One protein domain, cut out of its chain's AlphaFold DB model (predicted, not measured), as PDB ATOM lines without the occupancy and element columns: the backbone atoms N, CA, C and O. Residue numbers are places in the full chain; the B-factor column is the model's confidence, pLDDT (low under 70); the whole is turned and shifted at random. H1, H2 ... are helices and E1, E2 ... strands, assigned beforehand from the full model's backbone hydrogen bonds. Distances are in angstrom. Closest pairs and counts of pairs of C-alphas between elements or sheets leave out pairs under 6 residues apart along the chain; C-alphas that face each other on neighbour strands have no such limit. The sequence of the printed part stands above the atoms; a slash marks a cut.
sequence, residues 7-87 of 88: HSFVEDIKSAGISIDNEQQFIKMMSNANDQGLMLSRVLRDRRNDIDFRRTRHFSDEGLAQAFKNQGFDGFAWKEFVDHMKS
ATOM      1  N   HIS A   7      42.901 -22.802 -21.817       94.19
ATOM      2  CA  HIS A   7      44.158 -23.158 -21.167       94.19
ATOM      3  C   HIS A   7      45.327 -22.415 -21.815       94.19
ATOM      4  O   HIS A   7      46.146 -21.836 -21.109       94.19
ATOM      5  N   SER A   8      45.362 -22.364 -23.149       93.88
ATOM      6  CA  SER A   8      46.357 -21.569 -23.874       93.88
ATOM      7  C   SER A   8      46.217 -20.078 -23.577       93.88
ATOM      8  O   SER A   8      47.217 -19.426 -23.315       93.88
ATOM      9  N   PHE A   9      44.987 -19.552 -23.533       95.06
ATOM     10  CA  PHE A   9      44.745 -18.155 -23.166       95.06
ATOM     11  C   PHE A   9      45.345 -17.793 -21.803       95.06
ATOM     12  O   PHE A   9      46.026 -16.778 -21.686       95.06
ATOM     13  N   VAL A  10      45.093 -18.616 -20.779       95.38
ATOM     14  CA  VAL A  10      45.584 -18.389 -19.412       95.38
ATOM     15  C   VAL A  10      47.109 -18.358 -19.377       95.38
ATOM     16  O   VAL A  10      47.690 -17.450 -18.784       95.38
ATOM     17  N   GLU A  11      47.764 -19.306 -20.045       95.69
ATOM     18  CA  GLU A  11      49.226 -19.346 -20.110       95.69
ATOM     19  C   GLU A  11      49.811 -18.160 -20.896       95.69
ATOM     20  O   GLU A  11      50.830 -17.593 -20.484       95.69
ATOM     21  N   ASP A  12      49.141 -17.721 -21.965       94.56
ATOM     22  CA  ASP A  12      49.547 -16.554 -22.752       94.56
ATOM     23  C   ASP A  12      49.487 -15.266 -21.908       94.56
ATOM     24  O   ASP A  12      50.460 -14.508 -21.854       94.56
ATOM     25  N   ILE A  13      48.385 -15.019 -21.184       94.88
ATOM     26  CA  ILE A  13      48.264 -13.808 -20.349       94.88
ATOM     27  C   ILE A  13      49.192 -13.846 -19.129       94.88
ATOM     28  O   ILE A  13      49.710 -12.803 -18.725       94.88
ATOM     29  N   LYS A  14      49.488 -15.033 -18.584       95.06
ATOM     30  CA  LYS A  14      50.500 -15.207 -17.527       95.06
ATOM     31  C   LYS A  14      51.897 -14.892 -18.016       95.06
ATOM     32  O   LYS A  14      52.637 -14.184 -17.335       95.06
ATOM     33  N   SER A  15      52.233 -15.345 -19.219       94.19
ATOM     34  CA  SER A  15      53.500 -15.011 -19.872       94.19
ATOM     35  C   SER A  15      53.619 -13.510 -20.161       94.19
ATOM     36  O   SER A  15      54.715 -12.959 -20.095       94.19
ATOM     37  N   ALA A  16      52.492 -12.828 -20.400       94.19
ATOM     38  CA  ALA A  16      52.413 -11.369 -20.510       94.19
ATOM     39  C   ALA A  16      52.413 -10.630 -19.154       94.19
ATOM     40  O   ALA A  16      52.325  -9.401 -19.111       94.19
ATOM     41  N   GLY A  17      52.521 -11.358 -18.041       94.12
ATOM     42  CA  GLY A  17      52.651 -10.791 -16.708       94.12
ATOM     43  C   GLY A  17      51.331 -10.496 -15.996       94.12
ATOM     44  O   GLY A  17      51.325  -9.615 -15.134       94.12
ATOM     45  N   ILE A  18      50.251 -11.217 -16.308       94.88
ATOM     46  CA  ILE A  18      48.995 -11.214 -15.541       94.88
ATOM     47  C   ILE A  18      48.914 -12.451 -14.641       94.88
ATOM     48  O   ILE A  18      49.037 -13.575 -15.112       94.88
ATOM     49  N   SER A  19      48.654 -12.270 -13.349       93.31
ATOM     50  CA  SER A  19      48.260 -13.369 -12.456       93.31
ATOM     51  C   SER A  19      46.745 -13.409 -12.293       93.31
ATOM     52  O   SER A  19      46.111 -12.355 -12.268       93.31
ATOM     53  N   ILE A  20      46.181 -14.608 -12.142       93.19
ATOM     54  CA  ILE A  20      44.745 -14.817 -11.936       93.19
ATOM     55  C   ILE A  20      44.538 -15.448 -10.559       93.19
ATOM     56  O   ILE A  20      44.922 -16.602 -10.341       93.19
ATOM     57  N   ASP A  21      43.915 -14.721  -9.638       91.50
ATOM     58  CA  ASP A  21      43.441 -15.316  -8.390       91.50
ATOM     59  C   ASP A  21      42.271 -16.259  -8.713       91.50
ATOM     60  O   ASP A  21      41.410 -15.952  -9.539       91.50
ATOM     61  N   ASN A  22      42.258 -17.443  -8.095       92.62
ATOM     62  CA  ASN A  22      41.304 -18.522  -8.391       92.62
ATOM     63  C   ASN A  22      41.301 -18.995  -9.867       92.62
ATOM     64  O   ASN A  22      40.262 -19.371 -10.418       92.62
ATOM     65  N   GLU A  23      42.485 -19.078 -10.490       93.69
ATOM     66  CA  GLU A  23      42.709 -19.540 -11.877       93.69
ATOM     67  C   GLU A  23      41.931 -20.819 -12.254       93.69
ATOM     68  O   GLU A  23      41.295 -20.884 -13.305       93.69
ATOM     69  N   GLN A  24      41.926 -21.840 -11.389       93.56
ATOM     70  CA  GLN A  24      41.230 -23.107 -11.663       93.56
ATOM     71  C   GLN A  24      39.711 -22.925 -11.800       93.56
ATOM     72  O   GLN A  24      39.072 -23.563 -12.642       93.56
ATOM     73  N   GLN A  25      39.122 -22.033 -11.001       92.62
ATOM     74  CA  GLN A  25      37.705 -21.693 -11.102       92.62
ATOM     75  C   GLN A  25      37.426 -20.906 -12.382       92.62
ATOM     76  O   GLN A  25      36.450 -21.213 -13.069       92.62
ATOM     77  N   PHE A  26      38.303 -19.964 -12.742       93.62
ATOM     78  CA  PHE A  26      38.219 -19.229 -14.005       93.62
ATOM     79  C   PHE A  26      38.229 -20.171 -15.215       93.62
ATOM     80  O   PHE A  26      37.305 -20.137 -16.030       93.62
ATOM     81  N   ILE A  27      39.210 -21.079 -15.286       94.38
ATOM     82  CA  ILE A  27      39.312 -22.089 -16.348       94.38
ATOM     83  C   ILE A  27      38.032 -22.926 -16.410       94.38
ATOM     84  O   ILE A  27      37.445 -23.083 -17.479       94.38
ATOM     85  N   LYS A  28      37.551 -23.430 -15.265       93.38
ATOM     86  CA  LYS A  28      36.321 -24.229 -15.208       93.38
ATOM     87  C   LYS A  28      35.100 -23.445 -15.701       93.38
ATOM     88  O   LYS A  28      34.280 -24.009 -16.424       93.38
ATOM     89  N   MET A  29      34.946 -22.179 -15.316       91.88
ATOM     90  CA  MET A  29      33.822 -21.339 -15.752       91.88
ATOM     91  C   MET A  29      33.843 -21.108 -17.263       91.88
ATOM     92  O   MET A  29      32.821 -21.274 -17.926       91.88
ATOM     93  N   MET A  30      35.011 -20.778 -17.804       93.19
ATOM     94  CA  MET A  30      35.203 -20.503 -19.225       93.19
ATOM     95  C   MET A  30      35.049 -21.757 -20.094       93.19
ATOM     96  O   MET A  30      34.385 -21.712 -21.126       93.19
ATOM     97  N   SER A  31      35.583 -22.905 -19.667       92.44
ATOM     98  CA  SER A  31      35.429 -24.178 -20.391       92.44
ATOM     99  C   SER A  31      33.976 -24.649 -20.484       92.44
ATOM    100  O   SER A  31      33.618 -25.328 -21.440       92.44
ATOM    101  N   ASN A  32      33.134 -24.286 -19.512       91.94
ATOM    102  CA  ASN A  32      31.710 -24.638 -19.497       91.94
ATOM    103  C   ASN A  32      30.809 -23.559 -20.126       91.94
ATOM    104  O   ASN A  32      29.588 -23.721 -20.154       91.94
ATOM    105  N   ALA A  33      31.371 -22.439 -20.588       91.12
ATOM    106  CA  ALA A  33      30.593 -21.348 -21.155       91.12
ATOM    107  C   ALA A  33      30.208 -21.636 -22.613       91.12
ATOM    108  O   ALA A  33      31.060 -21.947 -23.440       91.12
ATOM    109  N   ASN A  34      28.929 -21.435 -22.944       89.44
ATOM    110  CA  ASN A  34      28.452 -21.494 -24.331       89.44
ATOM    111  C   ASN A  34      29.077 -20.395 -25.206       89.44
ATOM    112  O   ASN A  34      29.317 -20.608 -26.389       89.44
ATOM    113  N   ASP A  35      29.330 -19.223 -24.616       91.12
ATOM    114  CA  ASP A  35      30.036 -18.104 -25.239       91.12
ATOM    115  C   ASP A  35      31.128 -17.618 -24.281       91.12
ATOM    116  O   ASP A  35      30.858 -17.003 -23.243       91.12
ATOM    117  N   GLN A  36      32.372 -17.940 -24.621       91.31
ATOM    118  CA  GLN A  36      33.536 -17.617 -23.804       91.31
ATOM    119  C   GLN A  36      33.853 -16.121 -23.798       91.31
ATOM    120  O   GLN A  36      34.233 -15.597 -22.756       91.31
ATOM    121  N   GLY A  37      33.641 -15.405 -24.907       91.06
ATOM    122  CA  GLY A  37      33.873 -13.959 -24.948       91.06
ATOM    123  C   GLY A  37      32.910 -13.217 -24.022       91.06
ATOM    124  O   GLY A  37      33.320 -12.340 -23.255       91.06
ATOM    125  N   LEU A  38      31.632 -13.614 -24.041       89.81
ATOM    126  CA  LEU A  38      30.610 -13.054 -23.157       89.81
ATOM    127  C   LEU A  38      30.881 -13.409 -21.691       89.81
ATOM    128  O   LEU A  38      30.691 -12.564 -20.815       89.81
ATOM    129  N   MET A  39      31.324 -14.639 -21.416       91.62
ATOM    130  CA  MET A  39      31.684 -15.062 -20.062       91.62
ATOM    131  C   MET A  39      32.881 -14.275 -19.522       91.62
ATOM    132  O   MET A  39      32.784 -13.732 -18.423       91.62
ATOM    133  N   LEU A  40      33.967 -14.157 -20.292       91.75
ATOM    134  CA  LEU A  40      35.155 -13.389 -19.905       91.75
ATOM    135  C   LEU A  40      34.782 -11.951 -19.544       91.75
ATOM    136  O   LEU A  40      35.163 -11.443 -18.496       91.75
ATOM    137  N   SER A  41      33.950 -11.340 -20.375       88.88
ATOM    138  CA  SER A  41      33.458  -9.979 -20.179       88.88
ATOM    139  C   SER A  41      32.661  -9.816 -18.880       88.88
ATOM    140  O   SER A  41      32.908  -8.916 -18.078       88.88
ATOM    141  N   ARG A  42      31.765 -10.765 -18.577       88.75
ATOM    142  CA  ARG A  42      31.061 -10.789 -17.283       88.75
ATOM    143  C   ARG A  42      32.017 -10.910 -16.101       88.75
ATOM    144  O   ARG A  42      31.837 -10.203 -15.117       88.75
ATOM    145  N   VAL A  43      33.032 -11.773 -16.191       90.12
ATOM    146  CA  VAL A  43      34.037 -11.924 -15.125       90.12
ATOM    147  C   VAL A  43      34.765 -10.597 -14.882       90.12
ATOM    148  O   VAL A  43      34.862 -10.163 -13.734       90.12
ATOM    149  N   LEU A  44      35.211  -9.929 -15.948       89.12
ATOM    150  CA  LEU A  44      35.964  -8.674 -15.868       89.12
ATOM    151  C   LEU A  44      35.122  -7.510 -15.337       89.12
ATOM    152  O   LEU A  44      35.604  -6.716 -14.522       89.12
ATOM    153  N   ARG A  45      33.864  -7.420 -15.780       83.81
ATOM    154  CA  ARG A  45      32.932  -6.357 -15.397       83.81
ATOM    155  C   ARG A  45      32.407  -6.520 -13.977       83.81
ATOM    156  O   ARG A  45      32.399  -5.554 -13.218       83.81
ATOM    157  N   ASP A  46      31.932  -7.712 -13.628       79.94
ATOM    158  CA  ASP A  46      31.170  -7.889 -12.395       79.94
ATOM    159  C   ASP A  46      32.080  -8.006 -11.166       79.94
ATOM    160  O   ASP A  46      31.587  -7.836 -10.052       79.94
ATOM    161  N   ARG A  47      33.382  -8.308 -11.342       69.94
ATOM    162  CA  ARG A  47      34.356  -8.564 -10.255       69.94
ATOM    163  C   ARG A  47      33.814  -9.510  -9.160       69.94
ATOM    164  O   ARG A  47      34.210  -9.436  -8.003       69.94
ATOM    165  N   ARG A  48      32.836 -10.360  -9.503       60.69
ATOM    166  CA  ARG A  48      31.887 -10.969  -8.544       60.69
ATOM    167  C   ARG A  48      32.088 -12.453  -8.280       60.69
ATOM    168  O   ARG A  48      31.295 -13.034  -7.553       60.69
ATOM    169  N   ASN A  49      33.106 -13.067  -8.869       64.50
ATOM    170  CA  ASN A  49      33.256 -14.525  -8.864       64.50
ATOM    171  C   ASN A  49      34.502 -15.002  -8.115       64.50
ATOM    172  O   ASN A  49      35.006 -16.074  -8.432       64.50
ATOM    173  N   ASP A  50      35.031 -14.191  -7.194       81.50
ATOM    174  CA  ASP A  50      36.308 -14.434  -6.505       81.50
ATOM    175  C   ASP A  50      37.507 -14.616  -7.461       81.50
ATOM    176  O   ASP A  50      38.577 -15.045  -7.044       81.50
ATOM    177  N   ILE A  51      37.337 -14.292  -8.745       89.44
ATOM    178  CA  ILE A  51      38.380 -14.303  -9.769       89.44
ATOM    179  C   ILE A  51      38.859 -12.867  -9.939       89.44
ATOM    180  O   ILE A  51      38.051 -11.986 -10.239       89.44
ATOM    181  N   ASP A  52      40.160 -12.656  -9.773       88.06
ATOM    182  CA  ASP A  52      40.799 -11.344  -9.867       88.06
ATOM    183  C   ASP A  52      42.012 -11.424 -10.797       88.06
ATOM    184  O   ASP A  52      42.730 -12.426 -10.794       88.06
ATOM    185  N   PHE A  53      42.238 -10.385 -11.599       91.25
ATOM    186  CA  PHE A  53      43.363 -10.317 -12.532       91.25
ATOM    187  C   PHE A  53      44.306  -9.227 -12.061       91.25
ATOM    188  O   PHE A  53      43.885  -8.087 -11.941       91.25
ATOM    189  N   ARG A  54      45.583  -9.554 -11.836       90.50
ATOM    190  CA  ARG A  54      46.562  -8.589 -11.317       90.50
ATOM    191  C   ARG A  54      47.791  -8.483 -12.190       90.50
ATOM    192  O   ARG A  54      48.277  -9.481 -12.730       90.50
ATOM    193  N   ARG A  55      48.353  -7.275 -12.271       92.06
ATOM    194  CA  ARG A  55      49.659  -7.058 -12.911       92.06
ATOM    195  C   ARG A  55      50.787  -7.578 -12.033       92.06
ATOM    196  O   ARG A  55      50.902  -7.240 -10.857       92.06
ATOM    197  N   THR A  56      51.682  -8.335 -12.644       89.31
ATOM    198  CA  THR A  56      52.979  -8.686 -12.059       89.31
ATOM    199  C   THR A  56      54.038  -7.635 -12.423       89.31
ATOM    200  O   THR A  56      53.801  -6.723 -13.215       89.31
ATOM    201  N   ARG A  57      55.253  -7.772 -11.875       83.75
ATOM    202  CA  ARG A  57      56.380  -6.855 -12.144       83.75
ATOM    203  C   ARG A  57      56.893  -6.888 -13.592       83.75
ATOM    204  O   ARG A  57      57.631  -5.987 -13.972       83.75
ATOM    205  N   HIS A  58      56.532  -7.903 -14.378       86.38
ATOM    206  CA  HIS A  58      57.022  -8.117 -15.748       86.38
ATOM    207  C   HIS A  58      55.920  -7.934 -16.802       86.38
ATOM    208  O   HIS A  58      55.910  -8.613 -17.824       86.38
ATOM    209  N   PHE A  59      54.970  -7.043 -16.530       88.94
ATOM    210  CA  PHE A  59      53.819  -6.800 -17.393       88.94
ATOM    211  C   PHE A  59      54.212  -6.305 -18.801       88.94
ATOM    212  O   PHE A  59      55.056  -5.417 -18.934       88.94
ATOM    213  N   SER A  60      53.571  -6.862 -19.836       91.75
ATOM    214  CA  SER A  60      53.765  -6.507 -21.249       91.75
ATOM    215  C   SER A  60      52.425  -6.266 -21.950       91.75
ATOM    216  O   SER A  60      51.670  -7.206 -22.200       91.75
ATOM    217  N   ASP A  61      52.153  -5.010 -22.323       88.69
ATOM    218  CA  ASP A  61      50.941  -4.637 -23.068       88.69
ATOM    219  C   ASP A  61      50.857  -5.332 -24.435       88.69
ATOM    220  O   ASP A  61      49.789  -5.791 -24.838       88.69
ATOM    221  N   GLU A  62      51.985  -5.448 -25.144       91.50
ATOM    222  CA  GLU A  62      52.041  -6.093 -26.460       91.50
ATOM    223  C   GLU A  62      51.765  -7.598 -26.357       91.50
ATOM    224  O   GLU A  62      50.943  -8.133 -27.104       91.50
ATOM    225  N   GLY A  63      52.397  -8.272 -25.390       92.31
ATOM    226  CA  GLY A  63      52.171  -9.698 -25.147       92.31
ATOM    227  C   GLY A  63      50.725  -9.985 -24.756       92.31
ATOM    228  O   GLY A  63      50.121 -10.942 -25.240       92.31
ATOM    229  N   LEU A  64      50.137  -9.108 -23.940       93.12
ATOM    230  CA  LEU A  64      48.753  -9.232 -23.510       93.12
ATOM    231  C   LEU A  64      47.774  -9.018 -24.675       93.12
ATOM    232  O   LEU A  64      46.862  -9.824 -24.865       93.12
ATOM    233  N   ALA A  65      47.967  -7.980 -25.491       92.25
ATOM    234  CA  ALA A  65      47.134  -7.748 -26.671       92.25
ATOM    235  C   ALA A  65      47.207  -8.935 -27.651       92.25
ATOM    236  O   ALA A  65      46.184  -9.365 -28.196       92.25
ATOM    237  N   GLN A  66      48.401  -9.511 -27.831       93.19
ATOM    238  CA  GLN A  66      48.594 -10.696 -28.663       93.19
ATOM    239  C   GLN A  66      47.878 -11.930 -28.090       93.19
ATOM    240  O   GLN A  66      47.247 -12.660 -28.854       93.19
ATOM    241  N   ALA A  67      47.900 -12.135 -26.769       93.56
ATOM    242  CA  ALA A  67      47.186 -13.223 -26.098       93.56
ATOM    243  C   ALA A  67      45.667 -13.167 -26.346       93.56
ATOM    244  O   ALA A  67      45.049 -14.171 -26.703       93.56
ATOM    245  N   PHE A  68      45.062 -11.978 -26.233       93.88
ATOM    246  CA  PHE A  68      43.639 -11.782 -26.537       93.88
ATOM    247  C   PHE A  68      43.337 -12.045 -28.015       93.88
ATOM    248  O   PHE A  68      42.380 -12.749 -28.338       93.88
ATOM    249  N   LYS A  69      44.179 -11.539 -28.918       92.50
ATOM    250  CA  LYS A  69      44.021 -11.728 -30.364       92.50
ATOM    251  C   LYS A  69      44.145 -13.192 -30.792       92.50
ATOM    252  O   LYS A  69      43.343 -13.648 -31.605       92.50
ATOM    253  N   ASN A  70      45.093 -13.943 -30.226       91.75
ATOM    254  CA  ASN A  70      45.297 -15.369 -30.519       91.75
ATOM    255  C   ASN A  70      44.038 -16.209 -30.262       91.75
ATOM    256  O   ASN A  70      43.828 -17.228 -30.917       91.75
ATOM    257  N   GLN A  71      43.204 -15.767 -29.321       90.12
ATOM    258  CA  GLN A  71      42.005 -16.473 -28.874       90.12
ATOM    259  C   GLN A  71      40.709 -15.831 -29.394       90.12
ATOM    260  O   GLN A  71      39.621 -16.303 -29.076       90.12
ATOM    261  N   GLY A  72      40.803 -14.776 -30.214       89.44
ATOM    262  CA  GLY A  72      39.642 -14.061 -30.754       89.44
ATOM    263  C   GLY A  72      38.886 -13.216 -29.721       89.44
ATOM    264  O   GLY A  72      37.688 -12.980 -29.873       89.44
ATOM    265  N   PHE A  73      39.564 -12.775 -28.658       91.06
ATOM    266  CA  PHE A  73      39.020 -11.903 -27.610       91.06
ATOM    267  C   PHE A  73      39.386 -10.417 -27.795       91.06
ATOM    268  O   PHE A  73      39.098  -9.600 -26.924       91.06
ATOM    269  N   ASP A  74      39.969 -10.037 -28.933       86.06
ATOM    270  CA  ASP A  74      40.450  -8.684 -29.273       86.06
ATOM    271  C   ASP A  74      39.347  -7.621 -29.463       86.06
ATOM    272  O   ASP A  74      39.636  -6.443 -29.664       86.06
ATOM    273  N   GLY A  75      38.076  -8.018 -29.366       86.44
ATOM    274  CA  GLY A  75      36.921  -7.123 -29.407       86.44
ATOM    275  C   GLY A  75      36.529  -6.554 -28.038       86.44
ATOM    276  O   GLY A  75      37.291  -5.880 -27.350       86.44
ATOM    277  N   PHE A  76      35.277  -6.789 -27.641       87.56
ATOM    278  CA  PHE A  76      34.709  -6.204 -26.423       87.56
ATOM    279  C   PHE A  76      35.394  -6.683 -25.134       87.56
ATOM    280  O   PHE A  76      35.626  -5.865 -24.248       87.56
ATOM    281  N   ALA A  77      35.778  -7.961 -25.056       87.81
ATOM    282  CA  ALA A  77      36.466  -8.522 -23.896       87.81
ATOM    283  C   ALA A  77      37.831  -7.855 -23.651       87.81
ATOM    284  O   ALA A  77      38.174  -7.562 -22.508       87.81
ATOM    285  N   TRP A  78      38.578  -7.540 -24.715       91.00
ATOM    286  CA  TRP A  78      39.813  -6.759 -24.618       91.00
ATOM    287  C   TRP A  78      39.574  -5.374 -24.014       91.00
ATOM    288  O   TRP A  78      40.272  -4.967 -23.086       91.00
ATOM    289  N   LYS A  79      38.556  -4.656 -24.502       89.25
ATOM    290  CA  LYS A  79      38.215  -3.332 -23.970       89.25
ATOM    291  C   LYS A  79      37.889  -3.397 -22.476       89.25
ATOM    292  O   LYS A  79      38.410  -2.594 -21.708       89.25
ATOM    293  N   GLU A  80      37.060  -4.354 -22.069       89.38
ATOM    294  CA  GLU A  80      36.695  -4.522 -20.659       89.38
ATOM    295  C   GLU A  80      37.886  -4.916 -19.790       89.38
ATOM    296  O   GLU A  80      37.992  -4.437 -18.664       89.38
ATOM    297  N   PHE A  81      38.813  -5.715 -20.322       89.94
ATOM    298  CA  PHE A  81      40.054  -6.035 -19.625       89.94
ATOM    299  C   PHE A  81      40.890  -4.775 -19.385       89.94
ATOM    300  O   PHE A  81      41.305  -4.506 -18.262       89.94
ATOM    301  N   VAL A  82      41.104  -3.954 -20.416       89.44
ATOM    302  CA  VAL A  82      41.867  -2.702 -20.289       89.44
ATOM    303  C   VAL A  82      41.222  -1.749 -19.280       89.44
ATOM    304  O   VAL A  82      41.933  -1.126 -18.491       89.44
ATOM    305  N   ASP A  83      39.894  -1.636 -19.284       87.75
ATOM    306  CA  ASP A  83      39.164  -0.800 -18.324       87.75
ATOM    307  C   ASP A  83      39.258  -1.363 -16.892       87.75
ATOM    308  O   ASP A  83      39.457  -0.605 -15.937       87.75
ATOM    309  N   HIS A  84      39.218  -2.691 -16.735       85.25
ATOM    310  CA  HIS A  84      39.467  -3.370 -15.462       85.25
ATOM    311  C   HIS A  84      40.864  -3.031 -14.915       85.25
ATOM    312  O   HIS A  84      40.971  -2.524 -13.801       85.25
ATOM    313  N   MET A  85      41.917  -3.164 -15.728       85.25
ATOM    314  CA  MET A  85      43.297  -2.893 -15.294       85.25
ATOM    315  C   MET A  85      43.619  -1.407 -15.044       85.25
ATOM    316  O   MET A  85      44.689  -1.091 -14.527       85.25
ATOM    317  N   LYS A  86      42.762  -0.471 -15.472       82.12
ATOM    318  CA  LYS A  86      42.889   0.967 -15.153       82.12
ATOM    319  C   LYS A  86      42.247   1.344 -13.820       82.12
ATOM    320  O   LYS A  86      42.456   2.460 -13.354       82.12
ATOM    321  N   SER A  87      41.395   0.473 -13.288       71.56
ATOM    322  CA  SER A  87      40.652   0.706 -12.048       71.56
ATOM    323  C   SER A  87      41.238  -0.036 -10.843       71.56
ATOM    324  O   SER A  87      40.697   0.097  -9.748       71.56
TER     325      SER A  87
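AT A GLANCE: This is residues 7 to 87 of the 88 residues of an uncharacterized protein of Pseudomonas sp. Leaf58 (UniProt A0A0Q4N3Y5). Five short helices stand in a loose ring, in the order H1, H4, H5, H3, H2 round it, and a small ribbon of two strands, E1 and E2, covers one side of the ring. H1 with H4 and H3 with H5 are the two close side-by-side pairs. The printed part has 81 residues, in the order H1 E1 H2 H3 E2 H4 H5; the strands are antiparallel and the class is mostly helix. It is compact, with a radius of gyration of the C-alphas of 11.4 A, and rounded, spanning 30 by 24 by 23 A.

HOW THE PARTS SIT: E1, residues 18 to 21, and E2, residues 52 to 55, are antiparallel neighbours at 150 degrees; N 19 and O 54 are 2.9 A apart and N 21 and O 52 are 2.8 A apart, both within hydrogen-bond range. The closest C-alphas of E2 and H5, residues 76 to 86, are those of Arg 54 and Met 85, 7.7 A apart. H5 touches H3, residues 36 to 46, closest at the C-alphas of Ser 41 and Ala 77, 5.0 A, at a shallow tilt of 28 degrees, the same way. H3 and H2, residues 23 to 31, touch only at the corner, closest at the C-alphas of Met 30 and Gln 36, 5.7 A. H1, residues 7 to 15, touches H4, residues 61 to 70, closest at the C-alphas of Asp 12 and Ala 67, 5.3 A, at a shallow tilt of 10 degrees, opposite ways. In H1, H2, H3, H4 and H5 every O i to N i+4 pair is within hydrogen-bond range.

IN THESE COORDINATES: H1 begins at C-alpha 7, (44.158, -23.158, -21.167). H3 is 15.2 A long and H5 15.7 A; H5 ends at C-alpha 86, (42.889, 0.967, -15.153).

THE WHOLE: The C-alphas farthest apart, of Asn 34 and Arg 57, are 33.8 A apart. The printed part has no cut, and its six links are tight. The mean pLDDT of the printed part is 89.6; residues 47 to 49 are under 70.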